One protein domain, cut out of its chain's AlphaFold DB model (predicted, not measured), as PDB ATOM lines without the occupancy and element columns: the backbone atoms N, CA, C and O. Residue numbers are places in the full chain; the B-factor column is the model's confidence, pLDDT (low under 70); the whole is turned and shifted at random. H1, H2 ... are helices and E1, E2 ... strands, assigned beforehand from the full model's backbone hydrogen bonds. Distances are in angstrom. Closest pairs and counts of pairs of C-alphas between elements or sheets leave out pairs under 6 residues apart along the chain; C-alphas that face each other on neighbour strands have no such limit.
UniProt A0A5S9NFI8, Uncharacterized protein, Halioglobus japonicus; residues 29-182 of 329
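Overview. This is residues 29 to 182 of the 329 residues of an uncharacterized protein of Halioglobus japonicus (UniProt A0A5S9NFI8). There is little regular structure: a sheet, E1 E8 E7 E3 E4, mixed, curls like part of a barrel, near the antiparallel sheet E2 E6 E5, and residues 88 to 93 stick out. Of 154 printed residues, 55 are in named elements, mostly strand: E1 to E8, then H1. The whole is compact, radius of gyration of the C-alphas 16.2 A, spans 45, 33 and 32 A.

Along the chain. E1 is residues 32 to 35, from C-alpha (-34.041, 28.635, -11.071), E8 161 to 169, E7 136 to 143, 23.2 A long, E3 62 to 66, E4 72 to 75, E2 38 to 45, E6 114 to 120, E5 79 to 83, and H1 174 to 178, to (-48.306, 37.120, -26.180).

Arrangement. E8 is antiparallel to E7, N 138 and O 163 being 2.8 A apart. The closest C-alphas of E4 and E6, Leu 75 and Thr 119, are 6.6 A apart. H1, apart from E4, has its O i to N i+4 pair within hydrogen-bond range.

Size, cuts and confidence. Long links include E5 to E6, whose residues 85 to 98 are under 70 in pLDDT.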
ATOM      1  N   THR A  29     -29.081  32.583 -18.338       48.09
ATOM      2  CA  THR A  29     -30.422  32.451 -17.762       48.09
ATOM      3  C   THR A  29     -30.356  32.159 -16.259       48.09
ATOM      4  O   THR A  29     -29.526  31.349 -15.829       48.09
ATOM      5  N   PRO A  30     -31.220  32.782 -15.428       55.12
ATOM      6  CA  PRO A  30     -31.381  32.370 -14.040       55.12
ATOM      7  C   PRO A  30     -31.753  30.888 -14.029       55.12
ATOM      8  O   PRO A  30     -32.802  30.491 -14.522       55.12
ATOM      9  N   GLY A  31     -30.853  30.054 -13.515       78.69
ATOM     10  CA  GLY A  31     -31.035  28.606 -13.471       78.69
ATOM     11  C   GLY A  31     -31.987  28.174 -12.364       78.69
ATOM     12  O   GLY A  31     -31.706  27.161 -11.741       78.69
ATOM     13  N   TYR A  32     -33.034  28.949 -12.074       90.44
ATOM     14  CA  TYR A  32     -34.041  28.635 -11.071       90.44
ATOM     15  C   TYR A  32     -35.450  28.899 -11.601       90.44
ATOM     16  O   TYR A  32     -35.658  29.835 -12.370       90.44
ATOM     17  N   ALA A  33     -36.414  28.099 -11.159       93.94
ATOM     18  CA  ALA A  33     -37.827  28.260 -11.484       93.94
ATOM     19  C   ALA A  33     -38.713  27.751 -10.339       93.94
ATOM     20  O   ALA A  33     -38.297  26.931  -9.520       93.94
ATOM     21  N   ARG A  34     -39.946  28.238 -10.278       95.00
ATOM     22  CA  ARG A  34     -41.039  27.672  -9.481       95.00
ATOM     23  C   ARG A  34     -41.898  26.778 -10.357       95.00
ATOM     24  O   ARG A  34     -41.950  26.936 -11.573       95.00
ATOM     25  N   ALA A  35     -42.647  25.881  -9.731       95.25
ATOM     26  CA  ALA A  35     -43.704  25.179 -10.442       95.25
ATOM     27  C   ALA A  35     -44.691  26.184 -11.075       95.25
ATOM     28  O   ALA A  35     -45.082  27.164 -10.438       95.25
ATOM     29  N   GLY A  36     -45.102  25.940 -12.320       92.69
ATOM     30  CA  GLY A  36     -45.950  26.853 -13.095       92.69
ATOM     31  C   GLY A  36     -45.211  27.938 -13.887       92.69
ATOM     32  O   GLY A  36     -45.813  28.509 -14.790       92.69
ATOM     33  N   ASP A  37     -43.921  28.192 -13.627       93.06
ATOM     34  CA  ASP A  37     -43.138  29.136 -14.438       93.06
ATOM     35  C   ASP A  37     -42.988  28.654 -15.892       93.06
ATOM     36  O   ASP A  37     -42.985  27.453 -16.183       93.06
ATOM     37  N   HIS A  38     -42.777  29.597 -16.809       90.81
ATOM     38  CA  HIS A  38     -42.311  29.316 -18.165       90.81
ATOM     39  C   HIS A  38     -40.793  29.386 -18.218       90.81
ATOM     40  O   HIS A  38     -40.197  30.425 -17.931       90.81
ATOM     41  N   VAL A  39     -40.159  28.296 -18.643       91.44
ATOM     42  CA  VAL A  39     -38.713  28.265 -18.870       91.44
ATOM     43  C   VAL A  39     -38.423  28.374 -20.361       91.44
ATOM     44  O   VAL A  39     -39.106  27.771 -21.191       91.44
ATOM     45  N   VAL A  40     -37.404  29.163 -20.698       90.88
ATOM     46  CA  VAL A  40     -36.915  29.311 -22.071       90.88
ATOM     47  C   VAL A  40     -35.632  28.504 -22.210       90.88
ATOM     48  O   VAL A  40     -34.644  28.767 -21.522       90.88
ATOM     49  N   ILE A  41     -35.655  27.519 -23.098       91.94
ATOM     50  CA  ILE A  41     -34.562  26.577 -23.319       91.94
ATOM     51  C   ILE A  41     -33.975  26.832 -24.706       91.94
ATOM     52  O   ILE A  41     -34.707  26.877 -25.693       91.94
ATOM     53  N   GLY A  42     -32.652  26.982 -24.779       91.06
ATOM     54  CA  GLY A  42     -31.931  26.987 -26.047       91.06
ATOM     55  C   GLY A  42     -31.794  25.570 -26.597       91.06
ATOM     56  O   GLY A  42     -31.340  24.676 -25.892       91.06
ATOM     57  N   LEU A  43     -32.185  25.376 -27.852       92.25
ATOM     58  CA  LEU A  43     -32.133  24.104 -28.582       92.25
ATOM     59  C   LEU A  43     -30.880  23.969 -29.466       92.25
ATOM     60  O   LEU A  43     -30.717  22.968 -30.160       92.25
ATOM     61  N   GLY A  44     -30.007  24.979 -29.449       88.56
ATOM     62  CA  GLY A  44     -28.798  25.054 -30.269       88.56
ATOM     63  C   GLY A  44     -28.969  25.883 -31.546       88.56
ATOM     64  O   GLY A  44     -29.978  26.564 -31.740       88.56
ATOM     65  N   GLY A  45     -27.947  25.849 -32.399       86.00
ATOM     66  CA  GLY A  45     -27.870  26.581 -33.663       86.00
ATOM     67  C   GLY A  45     -28.860  26.109 -34.736       86.00
ATOM     68  O   GLY A  45     -29.146  24.916 -34.876       86.00
ATOM     69  N   ILE A  46     -29.371  27.047 -35.531       84.69
ATOM     70  CA  ILE A  46     -30.339  26.794 -36.611       84.69
ATOM     71  C   ILE A  46     -29.748  25.901 -37.705       84.69
ATOM     72  O   ILE A  46     -30.404  24.971 -38.170       84.69
ATOM     73  N   VAL A  47     -28.515  26.165 -38.123       82.44
ATOM     74  CA  VAL A  47     -27.845  25.411 -39.184       82.44
ATOM     75  C   VAL A  47     -27.167  24.179 -38.603       82.44
ATOM     76  O   VAL A  47     -27.353  23.077 -39.114       82.44
ATOM     77  N   ARG A  48     -26.392  24.334 -37.525       83.56
ATOM     78  CA  ARG A  48     -25.530  23.244 -37.040       83.56
ATOM     79  C   ARG A  48     -26.262  22.175 -36.219       83.56
ATOM     80  O   ARG A  48     -25.901  21.006 -36.325       83.56
ATOM     81  N   ASN A  49     -27.261  22.544 -35.409       88.12
ATOM     82  CA  ASN A  49     -27.999  21.583 -34.580       88.12
ATOM     83  C   ASN A  49     -29.235  21.095 -35.312       88.12
ATOM     84  O   ASN A  49     -29.466  19.894 -35.373       88.12
ATOM     85  N   ALA A  50     -30.006  22.009 -35.897       84.38
ATOM     86  CA  ALA A  50     -31.214  21.636 -36.619       84.38
ATOM     87  C   ALA A  50     -30.958  21.274 -38.089       84.38
ATOM     88  O   ALA A  50     -31.911  21.102 -38.827       84.38
ATOM     89  N   GLY A  51     -29.709  21.215 -38.568       78.00
ATOM     90  CA  GLY A  51     -29.408  20.865 -39.964       78.00
ATOM     91  C   GLY A  51     -29.991  21.831 -41.006       78.00
ATOM     92  O   GLY A  51     -30.128  21.458 -42.168       78.00
ATOM     93  N   GLY A  52     -30.371  23.049 -40.604       68.12
ATOM     94  CA  GLY A  52     -31.077  23.999 -41.463       68.12
ATOM     95  C   GLY A  52     -32.584  23.752 -41.587       68.12
ATOM     96  O   GLY A  52     -33.209  24.341 -42.467       68.12
ATOM     97  N   GLU A  53     -33.184  22.925 -40.723       78.44
ATOM     98  CA  GLU A  53     -34.631  22.690 -40.699       78.44
ATOM     99  C   GLU A  53     -35.416  24.012 -40.699       78.44
ATOM    100  O   GLU A  53     -35.215  24.918 -39.873       78.44
ATOM    101  N   ALA A  54     -36.338  24.123 -41.657       69.62
ATOM    102  CA  ALA A  54     -37.102  25.345 -41.869       69.62
ATOM    103  C   ALA A  54     -37.992  25.654 -40.656       69.62
ATOM    104  O   ALA A  54     -38.081  26.815 -40.233       69.62
ATOM    105  N   VAL A  55     -38.602  24.612 -40.073       78.50
ATOM    106  CA  VAL A  55     -39.549  24.702 -38.955       78.50
ATOM    107  C   VAL A  55     -39.380  23.519 -37.995       78.50
ATOM    108  O   VAL A  55     -39.482  22.361 -38.401       78.50
ATOM    109  N   LEU A  56     -39.216  23.826 -36.706       86.12
ATOM    110  CA  LEU A  56     -39.401  22.883 -35.604       86.12
ATOM    111  C   LEU A  56     -40.794  23.078 -35.003       86.12
ATOM    112  O   LEU A  56     -41.223  24.199 -34.731       86.12
ATOM    113  N   THR A  57     -41.498  21.973 -34.794       87.31
ATOM    114  CA  THR A  57     -42.855  21.938 -34.245       87.31
ATOM    115  C   THR A  57     -42.871  21.280 -32.869       87.31
ATOM    116  O   THR A  57     -41.916  20.615 -32.474       87.31
ATOM    117  N   GLN A  58     -43.967  21.437 -32.120       89.25
ATOM    118  CA  GLN A  58     -44.088  20.828 -30.790       89.25
ATOM    119  C   GLN A  58     -43.944  19.299 -30.835       89.25
ATOM    120  O   GLN A  58     -43.322  18.724 -29.951       89.25
ATOM    121  N   SER A  59     -44.464  18.646 -31.882       90.06
ATOM    122  CA  SER A  59     -44.363  17.190 -32.057       90.06
ATOM    123  C   SER A  59     -42.953  16.709 -32.387       90.06
ATOM    124  O   SER A  59     -42.679  15.518 -32.269       90.06
ATOM    125  N   ASP A  60     -42.063  17.613 -32.801       92.62
ATOM    126  CA  ASP A  60     -40.664  17.274 -33.045       92.62
ATOM    127  C   ASP A  60     -39.856  17.194 -31.743       92.62
ATOM    128  O   ASP A  60     -38.727  16.711 -31.778       92.62
ATOM    129  N   LEU A  61     -40.386  17.673 -30.611       95.50
ATOM    130  CA  LEU A  61     -39.666  17.756 -29.342       95.50
ATOM    131  C   LEU A  61     -40.301  16.854 -28.283       95.50
ATOM    132  O   LEU A  61     -41.506  16.889 -28.048       95.50
ATOM    133  N   THR A  62     -39.465  16.105 -27.571       97.12
ATOM    134  CA  THR A  62     -39.823  15.479 -26.294       97.12
ATOM    135  C   THR A  62     -39.015  16.151 -25.196       97.12
ATOM    136  O   THR A  62     -37.783  16.119 -25.238       97.12
ATOM    137  N   ILE A  63     -39.707  16.783 -24.244       97.75
ATOM    138  CA  ILE A  63     -39.096  17.493 -23.117       97.75
ATOM    139  C   ILE A  63     -39.492  16.789 -21.821       97.75
ATOM    140  O   ILE A  63     -40.680  16.663 -21.518       97.75
ATOM    141  N   THR A  64     -38.500  16.375 -21.038       98.12
ATOM    142  CA  THR A  64     -38.705  15.716 -19.744       98.12
ATOM    143  C   THR A  64     -37.943  16.463 -18.662       98.12
ATOM    144  O   THR A  64     -36.757  16.744 -18.822       98.12
ATOM    145  N   LEU A  65     -38.619  16.778 -17.559       98.06
ATOM    146  CA  LEU A  65     -38.009  17.312 -16.347       98.06
ATOM    147  C   LEU A  65     -37.929  16.212 -15.293       98.06
ATOM    148  O   LEU A  65     -38.957  15.659 -14.916       98.06
ATOM    149  N   THR A  66     -36.729  15.954 -14.788       98.44
ATOM    150  CA  THR A  66     -36.478  15.104 -13.622       98.44
ATOM    151  C   THR A  66     -36.239  16.003 -12.414       98.44
ATOM    152  O   THR A  66     -35.303  16.807 -12.421       98.44
ATOM    153  N   ASP A  67     -37.092  15.914 -11.396       97.94
ATOM    154  CA  ASP A  67     -37.000  16.763 -10.203       97.94
ATOM    155  C   ASP A  67     -35.978  16.254  -9.164       97.94
ATOM    156  O   ASP A  67     -35.312  15.234  -9.355       97.94
ATOM    157  N   ALA A  68     -35.867  16.953  -8.029       97.44
ATOM    158  CA  ALA A  68     -34.929  16.608  -6.956       97.44
ATOM    159  C   ALA A  68     -35.202  15.247  -6.285       97.44
ATOM    160  O   ALA A  68     -34.313  14.687  -5.639       97.44
ATOM    161  N   ASN A  69     -36.412  14.701  -6.441       98.06
ATOM    162  CA  ASN A  69     -36.771  13.366  -5.967       98.06
ATOM    163  C   ASN A  69     -36.523  12.281  -7.031       98.06
ATOM    164  O   ASN A  69     -36.791  11.107  -6.768       98.06
ATOM    165  N   GLY A  70     -36.030  12.649  -8.219       97.25
ATOM    166  CA  GLY A  70     -35.864  11.736  -9.348       97.25
ATOM    167  C   GLY A  70     -37.181  11.386 -10.043       97.25
ATOM    168  O   GLY A  70     -37.260  10.342 -10.687       97.25
ATOM    169  N   THR A  71     -38.225  12.205  -9.876       98.25
ATOM    170  CA  THR A  71     -39.513  12.003 -10.552       98.25
ATOM    171  C   THR A  71     -39.492  12.684 -11.912       98.25
ATOM    172  O   THR A  71     -39.174  13.870 -12.002       98.25
ATOM    173  N   ASP A  72     -39.878  11.944 -12.948       98.19
ATOM    174  CA  ASP A  72     -39.958  12.454 -14.312       98.19
ATOM    175  C   ASP A  72     -41.336  13.046 -14.620       98.19
ATOM    176  O   ASP A  72     -42.381  12.435 -14.376       98.19
ATOM    177  N   PHE A  73     -41.326  14.223 -15.236       98.19
ATOM    178  CA  PHE A  73     -42.499  14.929 -15.725       98.19
ATOM    179  C   PHE A  73     -42.319  15.265 -17.201       98.19
ATOM    180  O   PHE A  73     -41.331  15.882 -17.598       98.19
ATOM    181  N   ASN A  74     -43.300  14.900 -18.024       97.44
ATOM    182  CA  ASN A  74     -43.330  15.322 -19.419       97.44
ATOM    183  C   ASN A  74     -43.818  16.765 -19.505       97.44
ATOM    184  O   ASN A  74     -44.893  17.088 -18.994       97.44
ATOM    185  N   LEU A  75     -43.045  17.607 -20.182       96.75
ATOM    186  CA  LEU A  75     -43.400  18.992 -20.450       96.75
ATOM    187  C   LEU A  75     -43.851  19.133 -21.905       96.75
ATOM    188  O   LEU A  75     -43.321  18.477 -22.802       96.75
ATOM    189  N   GLN A  76     -44.827  20.005 -22.143       94.81
ATOM    190  CA  GLN A  76     -45.278  20.320 -23.494       94.81
ATOM    191  C   GLN A  76     -44.594  21.599 -23.993       94.81
ATOM    192  O   GLN A  76     -44.799  22.657 -23.394       94.81
ATOM    193  N   PRO A  77     -43.858  21.549 -25.120       92.94
ATOM    194  CA  PRO A  77     -43.400  22.753 -25.801       92.94
ATOM    195  C   PRO A  77     -44.593  23.660 -26.095       92.94
ATOM    196  O   PRO A  77     -45.551  23.230 -26.733       92.94
ATOM    197  N   ARG A  78     -44.545  24.918 -25.662       87.44
ATOM    198  CA  ARG A  78     -45.634  25.866 -25.916       87.44
ATOM    199  C   ARG A  78     -45.351  26.735 -27.129       87.44
ATOM    200  O   ARG A  78     -46.214  26.898 -27.987       87.44
ATOM    201  N   LEU A  79     -44.137  27.268 -27.207       86.75
ATOM    202  CA  LEU A  79     -43.688  28.139 -28.290       86.75
ATOM    203  C   LEU A  79     -42.304  27.690 -28.734       86.75
ATOM    204  O   LEU A  79     -41.456  27.426 -27.886       86.75
ATOM    205  N   ILE A  80     -42.070  27.640 -30.040       88.19
ATOM    206  CA  ILE A  80     -40.752  27.380 -30.617       88.19
ATOM    207  C   ILE A  80     -40.460  28.520 -31.586       88.19
ATOM    208  O   ILE A  80     -41.293  28.848 -32.433       88.19
ATOM    209  N   PHE A  81     -39.310  29.161 -31.418       83.88
ATOM    210  CA  PHE A  81     -38.947  30.355 -32.173       83.88
ATOM    211  C   PHE A  81     -37.441  30.426 -32.402       83.88
ATOM    212  O   PHE A  81     -36.653  29.766 -31.725       83.88
ATOM    213  N   LYS A  82     -37.039  31.236 -33.381       82.75
ATOM    214  CA  LYS A  82     -35.634  31.501 -33.695       82.75
ATOM    215  C   LYS A  82     -35.207  32.829 -33.074       82.75
ATOM    216  O   LYS A  82     -35.976  33.787 -33.050       82.75
ATOM    217  N   THR A  83     -33.972  32.887 -32.605       79.12
ATOM    218  CA  THR A  83     -33.291  34.104 -32.151       79.12
ATOM    219  C   THR A  83     -32.032  34.305 -32.968       79.12
ATOM    220  O   THR A  83     -31.429  33.340 -33.426       79.12
ATOM    221  N   PHE A  84     -31.617  35.553 -33.145       74.81
ATOM    222  CA  PHE A  84     -30.432  35.896 -33.923       74.81
ATOM    223  C   PHE A  84     -29.597  36.890 -33.137       74.81
ATOM    224  O   PHE A  84     -30.128  37.684 -32.359       74.81
ATOM    225  N   ALA A  85     -28.283  36.823 -33.310       68.25
ATOM    226  CA  ALA A  85     -27.397  37.780 -32.676       68.25
ATOM    227  C   ALA A  85     -27.594  39.166 -33.308       68.25
ATOM    228  O   ALA A  85     -27.566  39.304 -34.526       68.25
ATOM    229  N   ASP A  86     -27.762  40.193 -32.475       63.91
ATOM    230  CA  ASP A  86     -27.753  41.590 -32.910       63.91
ATOM    231  C   ASP A  86     -26.311  42.109 -32.945       63.91
ATOM    232  O   ASP A  86     -25.761  42.530 -31.932       63.91
ATOM    233  N   TYR A  87     -25.664  42.087 -34.105       60.25
ATOM    234  CA  TYR A  87     -24.265  42.520 -34.233       60.25
ATOM    235  C   TYR A  87     -24.090  44.042 -34.191       60.25
ATOM    236  O   TYR A  87     -22.957  44.519 -34.136       60.25
ATOM    237  N   SER A  88     -25.187  44.805 -34.183       56.16
ATOM    238  CA  SER A  88     -25.143  46.236 -33.878       56.16
ATOM    239  C   SER A  88     -25.102  46.502 -32.369       56.16
ATOM    240  O   SER A  88     -24.723  47.598 -31.942       56.16
ATOM    241  N   ALA A  89     -25.431  45.498 -31.545       59.69
ATOM    242  CA  ALA A  89     -25.396  45.618 -30.100       59.69
ATOM    243  C   ALA A  89     -23.965  45.873 -29.615       59.69
ATOM    244  O   ALA A  89     -23.048  45.092 -29.865       59.69
ATOM    245  N   GLN A  90     -23.785  46.930 -28.822       54.59
ATOM    246  CA  GLN A  90     -22.480  47.320 -28.266       54.59
ATOM    247  C   GLN A  90     -21.828  46.230 -27.396       54.59
ATOM    248  O   GLN A  90     -20.624  46.265 -27.156       54.59
ATOM    249  N   VAL A  91     -22.617  45.265 -26.916       54.91
ATOM    250  CA  VAL A  91     -22.148  44.123 -26.118       54.91
ATOM    251  C   VAL A  91     -21.577  42.981 -26.964       54.91
ATOM    252  O   VAL A  91     -20.848  42.142 -26.428       54.91
ATOM    253  N   ASN A  92     -21.829  42.967 -28.277       59.56
ATOM    254  CA  ASN A  92     -21.205  42.026 -29.203       59.56
ATOM    255  C   ASN A  92     -19.781  42.488 -29.529       59.56
ATOM    256  O   ASN A  92     -19.485  43.083 -30.558       59.56
ATOM    257  N   THR A  93     -18.884  42.202 -28.591       55.16
ATOM    258  CA  THR A  93     -17.457  42.549 -28.657       55.16
ATOM    259  C   THR A  93     -16.647  41.627 -29.574       55.16
ATOM    260  O   THR A  93     -15.490  41.924 -29.867       55.16
ATOM    261  N   PHE A  94     -17.245  40.532 -30.058       60.81
ATOM    262  CA  PHE A  94     -16.595  39.544 -30.913       60.81
ATOM    263  C   PHE A  94     -17.479  39.161 -32.098       60.81
ATOM    264  O   PHE A  94     -18.677  38.921 -31.952       60.81
ATOM    265  N   THR A  95     -16.871  39.038 -33.276       62.28
ATOM    266  CA  THR A  95     -17.536  38.475 -34.452       62.28
ATOM    267  C   THR A  95     -17.620  36.955 -34.304       62.28
ATOM    268  O   THR A  95     -16.595  36.269 -34.267       62.28
ATOM    269  N   PHE A  96     -18.835  36.411 -34.256       65.44
ATOM    270  CA  PHE A  96     -19.094  34.970 -34.307       65.44
ATOM    271  C   PHE A  96     -18.887  34.454 -35.736       65.44
ATOM    272  O   PHE A  96     -19.830  34.219 -36.482       65.44
ATOM    273  N   ASN A  97     -17.624  34.316 -36.133       62.72
ATOM    274  CA  ASN A  97     -17.216  33.916 -37.482       62.72
ATOM    275  C   ASN A  97     -16.731  32.456 -37.575       62.72
ATOM    276  O   ASN A  97     -16.130  32.080 -38.577       62.72
ATOM    277  N   GLY A  98     -16.904  31.656 -36.519       68.12
ATOM    278  CA  GLY A  98     -16.518  30.241 -36.527       68.12
ATOM    279  C   GLY A  98     -15.037  29.936 -36.280       68.12
ATOM    280  O   GLY A  98     -14.647  28.769 -36.308       68.12
ATOM    281  N   THR A  99     -14.189  30.950 -36.054       70.38
ATOM    282  CA  THR A  99     -12.718  30.770 -36.025       70.38
ATOM    283  C   THR A  99     -12.071  30.950 -34.647       70.38
ATOM    284  O   THR A  99     -10.928  30.543 -34.436       70.38
ATOM    285  N   SER A 100     -12.786  31.522 -33.674       70.38
ATOM    286  CA  SER A 100     -12.216  31.881 -32.366       70.38
ATOM    287  C   SER A 100     -12.258  30.724 -31.360       70.38
ATOM    288  O   SER A 100     -13.160  30.635 -30.527       70.38
ATOM    289  N   ALA A 101     -11.240  29.858 -31.391       70.94
ATOM    290  CA  ALA A 101     -11.116  28.719 -30.469       70.94
ATOM    291  C   ALA A 101     -11.064  29.125 -28.984       70.94
ATOM    292  O   ALA A 101     -11.634  28.437 -28.142       70.94
ATOM    293  N   GLY A 102     -10.445  30.268 -28.659       64.94
ATOM    294  CA  GLY A 102     -10.344  30.770 -27.280       64.94
ATOM    295  C   GLY A 102     -11.681  31.170 -26.642       64.94
ATOM    296  O   GLY A 102     -11.755  31.293 -25.426       64.94
ATOM    297  N   LEU A 103     -12.729  31.340 -27.453       66.00
ATOM    298  CA  LEU A 103     -14.097  31.633 -27.018       66.00
ATOM    299  C   LEU A 103     -15.042  30.437 -27.236       66.00
ATOM    300  O   LEU A 103     -16.254  30.582 -27.119       66.00
ATOM    301  N   GLY A 104     -14.506  29.267 -27.606       65.38
ATOM    302  CA  GLY A 104     -15.308  28.088 -27.943       65.38
ATOM    303  C   GLY A 104     -16.092  28.215 -29.254       65.38
ATOM    304  O   GLY A 104     -16.963  27.396 -29.518       65.38
ATOM    305  N   LEU A 105     -15.784  29.215 -30.091       69.00
ATOM    306  CA  LEU A 105     -16.518  29.492 -31.332       69.00
ATOM    307  C   LEU A 105     -15.984  28.704 -32.535       69.00
ATOM    308  O   LEU A 105     -16.428  28.930 -33.659       69.00
ATOM    309  N   LEU A 106     -15.003  27.820 -32.333       70.19
ATOM    310  CA  LEU A 106     -14.426  27.029 -33.416       70.19
ATOM    311  C   LEU A 106     -15.484  26.076 -33.991       70.19
ATOM    312  O   LEU A 106     -16.056  25.274 -33.257       70.19
ATOM    313  N   GLY A 107     -15.729  26.162 -35.301       67.38
ATOM    314  CA  GLY A 107     -16.735  25.339 -35.984       67.38
ATOM    315  C   GLY A 107     -18.168  25.874 -35.895       67.38
ATOM    316  O   GLY A 107     -19.092  25.190 -36.328       67.38
ATOM    317  N   MET A 108     -18.374  27.085 -35.362       70.50
ATOM    318  CA  MET A 108     -19.670  27.761 -35.461       70.50
ATOM    319  C   MET A 108     -19.919  28.256 -36.884       70.50
ATOM    320  O   MET A 108     -19.012  28.778 -37.531       70.50
ATOM    321  N   VAL A 109     -21.157  28.126 -37.358       71.06
ATOM    322  CA  VAL A 109     -21.575  28.747 -38.617       71.06
ATOM    323  C   VAL A 109     -21.746  30.257 -38.366       71.06
ATOM    324  O   VAL A 109     -22.355  30.643 -37.365       71.06
ATOM    325  N   PRO A 110     -21.176  31.141 -39.204       67.25
ATOM    326  CA  PRO A 110     -21.405  32.576 -39.072       67.25
ATOM    327  C   PRO A 110     -22.897  32.911 -39.139       67.25
ATOM    328  O   PRO A 110     -23.609  32.375 -39.985       67.25
ATOM    329  N   TYR A 111     -23.360  33.796 -38.252       67.00
ATOM    330  CA  TYR A 111     -24.779  34.181 -38.124       67.00
ATOM    331  C   TYR A 111     -25.731  33.029 -37.784       67.00
ATOM    332  O   TYR A 111     -26.941  33.169 -37.963       67.00
ATOM    333  N   ASP A 112     -25.214  31.915 -37.260       73.38
ATOM    334  CA  ASP A 112     -26.051  30.818 -36.785       73.38
ATOM    335  C   ASP A 112     -26.816  31.280 -35.543       73.38
ATOM    336  O   ASP A 112     -26.280  31.341 -34.434       73.38
ATOM    337  N   GLY A 113     -28.057  31.715 -35.763       78.44
ATOM    338  CA  GLY A 113     -28.995  32.028 -34.697       78.44
ATOM    339  C   GLY A 113     -29.310  30.794 -33.851       78.44
ATOM    340  O   GLY A 113     -28.868  29.686 -34.143       78.44
ATOM    341  N   GLY A 114     -30.096  30.971 -32.796       84.25
ATOM    342  CA  GLY A 114     -30.495  29.895 -31.894       84.25
ATOM    343  C   GLY A 114     -31.964  29.533 -32.052       84.25
ATOM    344  O   GLY A 114     -32.821  30.417 -32.089       84.25
ATOM    345  N   TRP A 115     -32.273  28.241 -32.072       88.62
ATOM    346  CA  TRP A 115     -33.621  27.773 -31.780       88.62
ATOM    347  C   TRP A 115     -33.882  27.851 -30.280       88.62
ATOM    348  O   TRP A 115     -33.044  27.459 -29.471       88.62
ATOM    349  N   MET A 116     -35.062  28.331 -29.914       90.19
ATOM    350  CA  MET A 116     -35.511  28.465 -28.536       90.19
ATOM    351  C   MET A 116     -36.875  27.802 -28.388       90.19
ATOM    352  O   MET A 116     -37.718  27.891 -29.283       90.19
ATOM    353  N   VAL A 117     -37.113  27.176 -27.239       92.31
ATOM    354  CA  VAL A 117     -38.432  26.677 -26.848       92.31
ATOM    355  C   VAL A 117     -38.845  27.271 -25.512       92.31
ATOM    356  O   VAL A 117     -38.068  27.290 -24.561       92.31
ATOM    357  N   VAL A 118     -40.085  27.748 -25.435       91.75
ATOM    358  CA  VAL A 118     -40.749  28.071 -24.173       91.75
ATOM    359  C   VAL A 118     -41.551  26.854 -23.748       91.75
ATOM    360  O   VAL A 118     -42.430  26.405 -24.490       91.75
ATOM    361  N   THR A 119     -41.287  26.345 -22.550       93.19
ATOM    362  CA  THR A 119     -42.055  25.245 -21.963       93.19
ATOM    363  C   THR A 119     -42.513  25.625 -20.552       93.19
ATOM    364  O   THR A 119     -41.693  26.058 -19.743       93.19
ATOM    365  N   PRO A 120     -43.815  25.530 -20.234       94.44
ATOM    366  CA  PRO A 120     -44.304  25.730 -18.878       94.44
ATOM    367  C   PRO A 120     -43.969  24.528 -17.994       94.44
ATOM    368  O   PRO A 120     -43.947  23.384 -18.455       94.44
ATOM    369  N   LEU A 121     -43.769  24.785 -16.704       95.94
ATOM    370  CA  LEU A 121     -43.636  23.764 -15.664       95.94
ATOM    371  C   LEU A 121     -45.021  23.330 -15.148       95.94
ATOM    372  O   LEU A 121     -45.316  23.391 -13.950       95.94
ATOM    373  N   THR A 122     -45.874  22.917 -16.087       96.06
ATOM    374  CA  THR A 122     -47.258  22.449 -15.900       96.06
ATOM    375  C   THR A 122     -47.470  21.135 -16.668       96.06
ATOM    376  O   THR A 122     -46.701  20.846 -17.592       96.06
ATOM    377  N   PRO A 123     -48.497  20.326 -16.348       95.00
ATOM    378  CA  PRO A 123     -48.862  19.186 -17.175       95.00
ATOM    379  C   PRO A 123     -49.206  19.609 -18.616       95.00
ATOM    380  O   PRO A 123     -49.671  20.734 -18.842       95.00
ATOM    381  N   PRO A 124     -49.029  18.708 -19.601       94.25
ATOM    382  CA  PRO A 124     -49.450  18.955 -20.975       94.25
ATOM    383  C   PRO A 124     -50.929  19.352 -21.063       94.25
ATOM    384  O   PRO A 124     -51.796  18.685 -20.501       94.25
ATOM    385  N   ASN A 125     -51.206  20.418 -21.812       90.75
ATOM    386  CA  ASN A 125     -52.519  21.030 -22.031       90.75
ATOM    387  C   ASN A 125     -53.222  21.571 -20.771       90.75
ATOM    388  O   ASN A 125     -54.405  21.905 -20.844       90.75
ATOM    389  N   ASP A 126     -52.517  21.702 -19.645       92.81
ATOM    390  CA  ASP A 126     -53.077  22.198 -18.386       92.81
ATOM    391  C   ASP A 126     -52.216  23.312 -17.775       92.81
ATOM    392  O   ASP A 126     -51.553  23.153 -16.752       92.81
ATOM    393  N   TYR A 127     -52.210  24.470 -18.436       89.38
ATOM    394  CA  TYR A 127     -51.339  25.598 -18.090       89.38
ATOM    395  C   TYR A 127     -51.681  26.300 -16.769       89.38
ATOM    396  O   TYR A 127     -50.885  27.100 -16.285       89.38
ATOM    397  N   ASN A 128     -52.840  26.004 -16.175       90.12
ATOM    398  CA  ASN A 128     -53.282  26.624 -14.925       90.12
ATOM    399  C   ASN A 128     -52.918  25.805 -13.683       90.12
ATOM    400  O   ASN A 128     -53.084  26.296 -12.565       90.12
ATOM    401  N   ASN A 129     -52.423  24.577 -13.860       94.50
ATOM    402  CA  ASN A 129     -52.082  23.682 -12.764       94.50
ATOM    403  C   ASN A 129     -50.564  23.443 -12.728       94.50
ATOM    404  O   ASN A 129     -50.034  22.684 -13.535       94.50
ATOM    405  N   PRO A 130     -49.833  24.079 -11.797       95.69
ATOM    406  CA  PRO A 130     -48.406  23.834 -11.597       95.69
ATOM    407  C   PRO A 130     -48.089  22.355 -11.337       95.69
ATOM    408  O   PRO A 130     -48.821  21.674 -10.612       95.69
ATOM    409  N   LEU A 131     -46.968  21.862 -11.874       96.38
ATOM    410  CA  LEU A 131     -46.474  20.523 -11.540       96.38
ATOM    411  C   LEU A 131     -46.112  20.421 -10.046       96.38
ATOM    412  O   LEU A 131     -45.595  21.380  -9.471       96.38
ATOM    413  N   PRO A 132     -46.307  19.261  -9.399       96.31
ATOM    414  CA  PRO A 132     -45.945  19.056  -7.997       96.31
ATOM    415  C   PRO A 132     -44.434  18.792  -7.839       96.31
ATOM    416  O   PRO A 132     -44.029  17.726  -7.383       96.31
ATOM    417  N   LEU A 133     -43.599  19.749  -8.251       97.06
ATOM    418  CA  LEU A 133     -42.142  19.597  -8.296       97.06
ATOM    419  C   LEU A 133     -41.511  19.636  -6.898       97.06
ATOM    420  O   LEU A 133     -41.825  20.514  -6.086       97.06
ATOM    421  N   ALA A 134     -40.570  18.730  -6.633       97.88
ATOM    422  CA  ALA A 134     -39.728  18.802  -5.445       97.88
ATOM    423  C   ALA A 134     -38.752  19.987  -5.518       97.88
ATOM    424  O   ALA A 134     -38.107  20.212  -6.539       97.88
ATOM    425  N   VAL A 135     -38.614  20.719  -4.408       97.25
ATOM    426  CA  VAL A 135     -37.624  21.797  -4.272       97.25
ATOM    427  C   VAL A 135     -36.216  21.205  -4.284       97.25
ATOM    428  O   VAL A 135     -35.937  20.267  -3.535       97.25
ATOM    429  N   GLY A 136     -35.330  21.788  -5.085       95.94
ATOM    430  CA  GLY A 136     -33.936  21.380  -5.218       95.94
ATOM    431  C   GLY A 136     -33.482  21.284  -6.672       95.94
ATOM    432  O   GLY A 136     -34.177  21.706  -7.598       95.94
ATOM    433  N   ALA A 137     -32.310  20.682  -6.862       95.81
ATOM    434  CA  ALA A 137     -31.724  20.482  -8.177       95.81
ATOM    435  C   ALA A 137     -32.597  19.566  -9.043       95.81
ATOM    436  O   ALA A 137     -32.978  18.473  -8.629       95.81
ATOM    437  N   ALA A 138     -32.856  20.002 -10.266       96.50
ATOM    438  CA  ALA A 138     -33.605  19.292 -11.285       96.50
ATOM    439  C   ALA A 138     -32.856  19.353 -12.623       96.50
ATOM    440  O   ALA A 138     -31.935  20.152 -12.834       96.50
ATOM    441  N   THR A 139     -33.246  18.482 -13.544       95.88
ATOM    442  CA  THR A 139     -32.643  18.403 -14.876       95.88
ATOM    443  C   THR A 139     -33.734  18.381 -15.928       95.88
ATOM    444  O   THR A 139     -34.711  17.655 -15.789       95.88
ATOM    445  N   ILE A 140     -33.565  19.167 -16.985       96.62
ATOM    446  CA  ILE A 140     -34.405  19.108 -18.177       96.62
ATOM    447  C   ILE A 140     -33.626  18.385 -19.271       96.62
ATOM    448  O   ILE A 140     -32.481  18.729 -19.553       96.62
ATOM    449  N   SER A 141     -34.256  17.406 -19.902       96.69
ATOM    450  CA  SER A 141     -33.760  16.770 -21.115       96.69
ATOM    451  C   SER A 141     -34.675  17.115 -22.285       96.69
ATOM    452  O   SER A 141     -35.899  17.174 -22.146       96.69
ATOM    453  N   VAL A 142     -34.073  17.371 -23.440       96.62
ATOM    454  CA  VAL A 142     -34.755  17.636 -24.701       96.62
ATOM    455  C   VAL A 142     -34.219  16.670 -25.743       96.62
ATOM    456  O   VAL A 142     -33.014  16.584 -25.974       96.62
ATOM    457  N   THR A 143     -35.123  15.955 -26.402       95.75
ATOM    458  CA  THR A 143     -34.786  15.084 -27.530       95.75
ATOM    459  C   THR A 143     -35.636  15.437 -28.741       95.75
ATOM    460  O   THR A 143     -36.792  15.840 -28.618       95.75
ATOM    461  N   SER A 144     -35.041  15.314 -29.926       95.56
ATOM    462  CA  SER A 144     -35.716  15.538 -31.198       95.56
ATOM    463  C   SER A 144     -35.022  14.747 -32.300       95.56
ATOM    464  O   SER A 144     -33.792  14.758 -32.348       95.56
ATOM    465  N   PRO A 145     -35.760  14.111 -33.228       92.88
ATOM    466  CA  PRO A 145     -35.155  13.511 -34.414       92.88
ATOM    467  C   PRO A 145     -34.570  14.555 -35.380       92.88
ATOM    468  O   PRO A 145     -33.779  14.195 -36.246       92.88
ATOM    469  N   LYS A 146     -34.955  15.830 -35.237       93.19
ATOM    470  CA  LYS A 146     -34.508  16.948 -36.080       93.19
ATOM    471  C   LYS A 146     -33.370  17.764 -35.466       93.19
ATOM    472  O   LYS A 146     -32.874  18.678 -36.113       93.19
ATOM    473  N   LEU A 147     -32.976  17.475 -34.223       92.44
ATOM    474  CA  LEU A 147     -31.893  18.182 -33.543       92.44
ATOM    475  C   LEU A 147     -30.720  17.249 -33.274       92.44
ATOM    476  O   LEU A 147     -30.856  16.208 -32.635       92.44
ATOM    477  N   LEU A 148     -29.540  17.688 -33.684       91.38
ATOM    478  CA  LEU A 148     -28.276  17.148 -33.230       91.38
ATOM    479  C   LEU A 148     -27.894  17.802 -31.898       91.38
ATOM    480  O   LEU A 148     -27.650  19.010 -31.823       91.38
ATOM    481  N   ASN A 149     -27.792  16.992 -30.846       90.00
ATOM    482  CA  ASN A 149     -27.191  17.425 -29.591       90.00
ATOM    483  C   ASN A 149     -25.663  17.421 -29.733       90.00
ATOM    484  O   ASN A 149     -25.033  16.364 -29.749       90.00
ATOM    485  N   THR A 150     -25.071  18.605 -29.856       83.12
ATOM    486  CA  THR A 150     -23.618  18.780 -29.987       83.12
ATOM    487  C   THR A 150     -22.888  18.654 -28.650       83.12
ATOM    488  O   THR A 150     -21.674  18.460 -28.655       83.12
ATOM    489  N   ALA A 151     -23.601  18.797 -27.521       83.25
ATOM    490  CA  ALA A 151     -23.036  18.905 -26.173       83.25
ATOM    491  C   ALA A 151     -21.853  19.896 -26.088       83.25
ATOM    492  O   ALA A 151     -20.899  19.709 -25.329       83.25
ATOM    493  N   SER A 152     -21.887  20.950 -26.909       76.50
ATOM    494  CA  SER A 152     -20.823  21.947 -26.973       76.50
ATOM    495  C   SER A 152     -20.827  22.812 -25.717       76.50
ATOM    496  O   SER A 152     -21.882  23.235 -25.252       76.50
ATOM    497  N   ALA A 153     -19.649  23.168 -25.204       71.50
ATOM    498  CA  ALA A 153     -19.519  24.017 -24.016       71.50
ATOM    499  C   ALA A 153     -20.222  25.387 -24.151       71.50
ATOM    500  O   ALA A 153     -20.586  25.990 -23.144       71.50
ATOM    501  N   VAL A 154     -20.413  25.873 -25.384       70.75
ATOM    502  CA  VAL A 154     -21.081  27.155 -25.675       70.75
ATOM    503  C   VAL A 154     -22.606  27.008 -25.760       70.75
ATOM    504  O   VAL A 154     -23.325  27.980 -25.552       70.75
ATOM    505  N   GLU A 155     -23.113  25.807 -26.042       74.31
ATOM    506  CA  GLU A 155     -24.545  25.546 -26.260       74.31
ATOM    507  C   GLU A 155     -25.211  24.801 -25.105       74.31
ATOM    508  O   GLU A 155     -26.412  24.936 -24.890       74.31
ATOM    509  N   GLY A 156     -24.424  24.038 -24.349       81.38
ATOM    510  CA  GLY A 156     -24.916  23.082 -23.371       81.38
ATOM    511  C   GLY A 156     -25.218  21.711 -23.980       81.38
ATOM    512  O   GLY A 156     -25.123  21.486 -25.186       81.38
ATOM    513  N   ASP A 157     -25.554  20.780 -23.094       89.81
ATOM    514  CA  ASP A 157     -25.977  19.424 -23.424       89.81
ATOM    515  C   ASP A 157     -27.497  19.330 -23.278       89.81
ATOM    516  O   ASP A 157     -28.031  19.473 -22.175       89.81
ATOM    517  N   LEU A 158     -28.198  19.080 -24.387       92.56
ATOM    518  CA  LEU A 158     -29.660  18.967 -24.384       92.56
ATOM    519  C   LEU A 158     -30.164  17.756 -23.593       92.56
ATOM    520  O   LEU A 158     -31.330  17.733 -23.213       92.56
ATOM    521  N   SER A 159     -29.319  16.760 -23.319       94.62
ATOM    522  CA  SER A 159     -29.702  15.591 -22.524       94.62
ATOM    523  C   SER A 159     -29.729  15.865 -21.017       94.62
ATOM    524  O   SER A 159     -30.362  15.108 -20.282       94.62
ATOM    525  N   ALA A 160     -29.086  16.943 -20.556       91.75
ATOM    526  CA  ALA A 160     -28.968  17.249 -19.137       91.75
ATOM    527  C   ALA A 160     -28.793  18.755 -18.871       91.75
ATOM    528  O   ALA A 160     -27.715  19.221 -18.505       91.75
ATOM    529  N   ILE A 161     -29.872  19.524 -19.021       92.88
ATOM    530  CA  ILE A 161     -29.907  20.968 -18.764       92.88
ATOM    531  C   ILE A 161     -30.233  21.210 -17.279       92.88
ATOM    532  O   ILE A 161     -31.357  20.945 -16.852       92.88
ATOM    533  N   PRO A 162     -29.297  21.736 -16.466       92.62
ATOM    534  CA  PRO A 162     -29.526  21.882 -15.033       92.62
ATOM    535  C   PRO A 162     -30.398  23.099 -14.702       92.62
ATOM    536  O   PRO A 162     -30.099  24.217 -15.148       92.62
ATOM    537  N   ILE A 163     -31.390  22.903 -13.832       94.25
ATOM    538  CA  ILE A 163     -32.281  23.932 -13.279       94.25
ATOM    539  C   ILE A 163     -32.518  23.678 -11.783       94.25
ATOM    540  O   ILE A 163     -32.515  22.542 -11.333       94.25
ATOM    541  N   GLU A 164     -32.713  24.723 -10.993       95.69
ATOM    542  CA  GLU A 164     -33.059  24.640  -9.575       95.69
ATOM    543  C   GLU A 164     -34.553  24.922  -9.394       95.69
ATOM    544  O   GLU A 164     -35.041  25.993  -9.758       95.69
ATOM    545  N   ILE A 165     -35.296  23.996  -8.799       96.81
ATOM    546  CA  ILE A 165     -36.681  24.255  -8.417       96.81
ATOM    547  C   ILE A 165     -36.698  24.907  -7.043       96.81
ATOM    548  O   ILE A 165     -36.280  24.314  -6.051       96.81
ATOM    549  N   ILE A 166     -37.218  26.128  -6.968       96.38
ATOM    550  CA  ILE A 166     -37.411  26.842  -5.705       96.38
ATOM    551  C   ILE A 166     -38.860  26.727  -5.236       96.38
ATOM    552  O   ILE A 166     -39.784  26.507  -6.016       96.38
ATOM    553  N   ALA A 167     -39.070  26.906  -3.932       95.56
ATOM    554  CA  ALA A 167     -40.395  26.812  -3.338       95.56
ATOM    555  C   ALA A 167     -41.381  27.852  -3.909       95.56
ATOM    556  O   ALA A 167     -41.028  29.011  -4.161       95.56
ATOM    557  N   GLY A 168     -42.643  27.434  -4.012       94.31
ATOM    558  CA  GLY A 168     -43.765  28.252  -4.465       94.31
ATOM    559  C   GLY A 168     -44.308  27.815  -5.821       94.31
ATOM    560  O   GLY A 168     -43.790  26.901  -6.459       94.31
ATOM    561  N   THR A 169     -45.368  28.493  -6.244       94.12
ATOM    562  CA  THR A 169     -45.982  28.325  -7.559       94.12
ATOM    563  C   THR A 169     -46.170  29.681  -8.222       94.12
ATOM    564  O   THR A 169     -46.252  30.706  -7.533       94.12
ATOM    565  N   SER A 170     -46.262  29.676  -9.546       88.94
ATOM    566  CA  SER A 170     -46.604  30.850 -10.341       88.94
ATOM    567  C   SER A 170     -47.863  30.582 -11.166       88.94
ATOM    568  O   SER A 170     -48.027  29.470 -11.673       88.94
ATOM    569  N   PRO A 171     -48.778  31.563 -11.277       87.00
ATOM    570  CA  PRO A 171     -49.899  31.475 -12.202       87.00
ATOM    571  C   PRO A 171     -49.419  31.640 -13.648       87.00
ATOM    572  O   PRO A 171     -48.338  32.169 -13.900       87.00
ATOM    573  N   GLU A 172     -50.260  31.236 -14.598       83.56
ATOM    574  CA  GLU A 172     -50.002  31.446 -16.019       83.56
ATOM    575  C   GLU A 172     -49.890  32.944 -16.358       83.56
ATOM    576  O   GLU A 172     -50.824  33.716 -16.131       83.56
ATOM    577  N   ASP A 173     -48.764  33.345 -16.956       81.50
ATOM    578  CA  ASP A 173     -48.576  34.685 -17.515       81.50
ATOM    579  C   ASP A 173     -48.913  34.697 -19.017       81.50
ATOM    580  O   ASP A 173     -48.096  34.389 -19.892       81.50
ATOM    581  N   VAL A 174     -50.162  35.047 -19.326       77.38
ATOM    582  CA  VAL A 174     -50.645  35.171 -20.709       77.38
ATOM    583  C   VAL A 174     -50.004  36.339 -21.465       77.38
ATOM    584  O   VAL A 174     -49.863  36.265 -22.690       77.38
ATOM    585  N   ASP A 175     -49.586  37.396 -20.766       74.94
ATOM    586  CA  ASP A 175     -48.947  38.557 -21.385       74.94
ATOM    587  C   ASP A 175     -47.516  38.226 -21.817       74.94
ATOM    588  O   ASP A 175     -47.097  38.659 -22.893       74.94
ATOM    589  N   PHE A 176     -46.796  37.413 -21.037       79.69
ATOM    590  CA  PHE A 176     -45.497  36.863 -21.431       79.69
ATOM    591  C   PHE A 176     -45.609  36.075 -22.739       79.69
ATOM    592  O   PHE A 176     -44.895  36.359 -23.697       79.69
ATOM    593  N   ILE A 177     -46.563  35.144 -22.831       73.50
ATOM    594  CA  ILE A 177     -46.764  34.319 -24.034       73.50
ATOM    595  C   ILE A 177     -47.123  35.164 -25.260       73.50
ATOM    596  O   ILE A 177     -46.642  34.886 -26.362       73.50
ATOM    597  N   ARG A 178     -47.920  36.224 -25.082       70.12
ATOM    598  CA  ARG A 178     -48.306  37.120 -26.180       70.12
ATOM    599  C   ARG A 178     -47.108  37.822 -26.825       70.12
ATOM    600  O   ARG A 178     -47.166  38.113 -28.013       70.12
ATOM    601  N   GLN A 179     -46.019  38.063 -26.095       70.44
ATOM    602  CA  GLN A 179     -44.826  38.726 -26.646       70.44
ATOM    603  C   GLN A 179     -44.108  37.883 -27.712       70.44
ATOM    604  O   GLN A 179     -43.397  38.426 -28.555       70.44
ATOM    605  N   PHE A 180     -44.313  36.565 -27.703       71.00
ATOM    606  CA  PHE A 180     -43.623  35.636 -28.596       71.00
ATOM    607  C   PHE A 180     -44.449  35.214 -29.816       71.00
ATOM    608  O   PHE A 180     -43.911  34.559 -30.707       71.00
ATOM    609  N   SER A 181     -45.735  35.575 -29.893       65.19
ATOM    610  CA  SER A 181     -46.626  35.120 -30.972       65.19
ATOM    611  C   SER A 181     -46.143  35.543 -32.365       65.19
ATOM    612  O   SER A 181     -46.249  34.760 -33.305       65.19
ATOM    613  N   GLY A 182     -45.538  36.730 -32.488       61.53
ATOM    614  CA  GLY A 182     -44.952  37.227 -33.739       61.53
ATOM    615  C   GLY A 182     -43.668  36.512 -34.181       61.53
ATOM    616  O   GLY A 182     -43.263  36.651 -35.332       61.53
TER     617      GLY A 182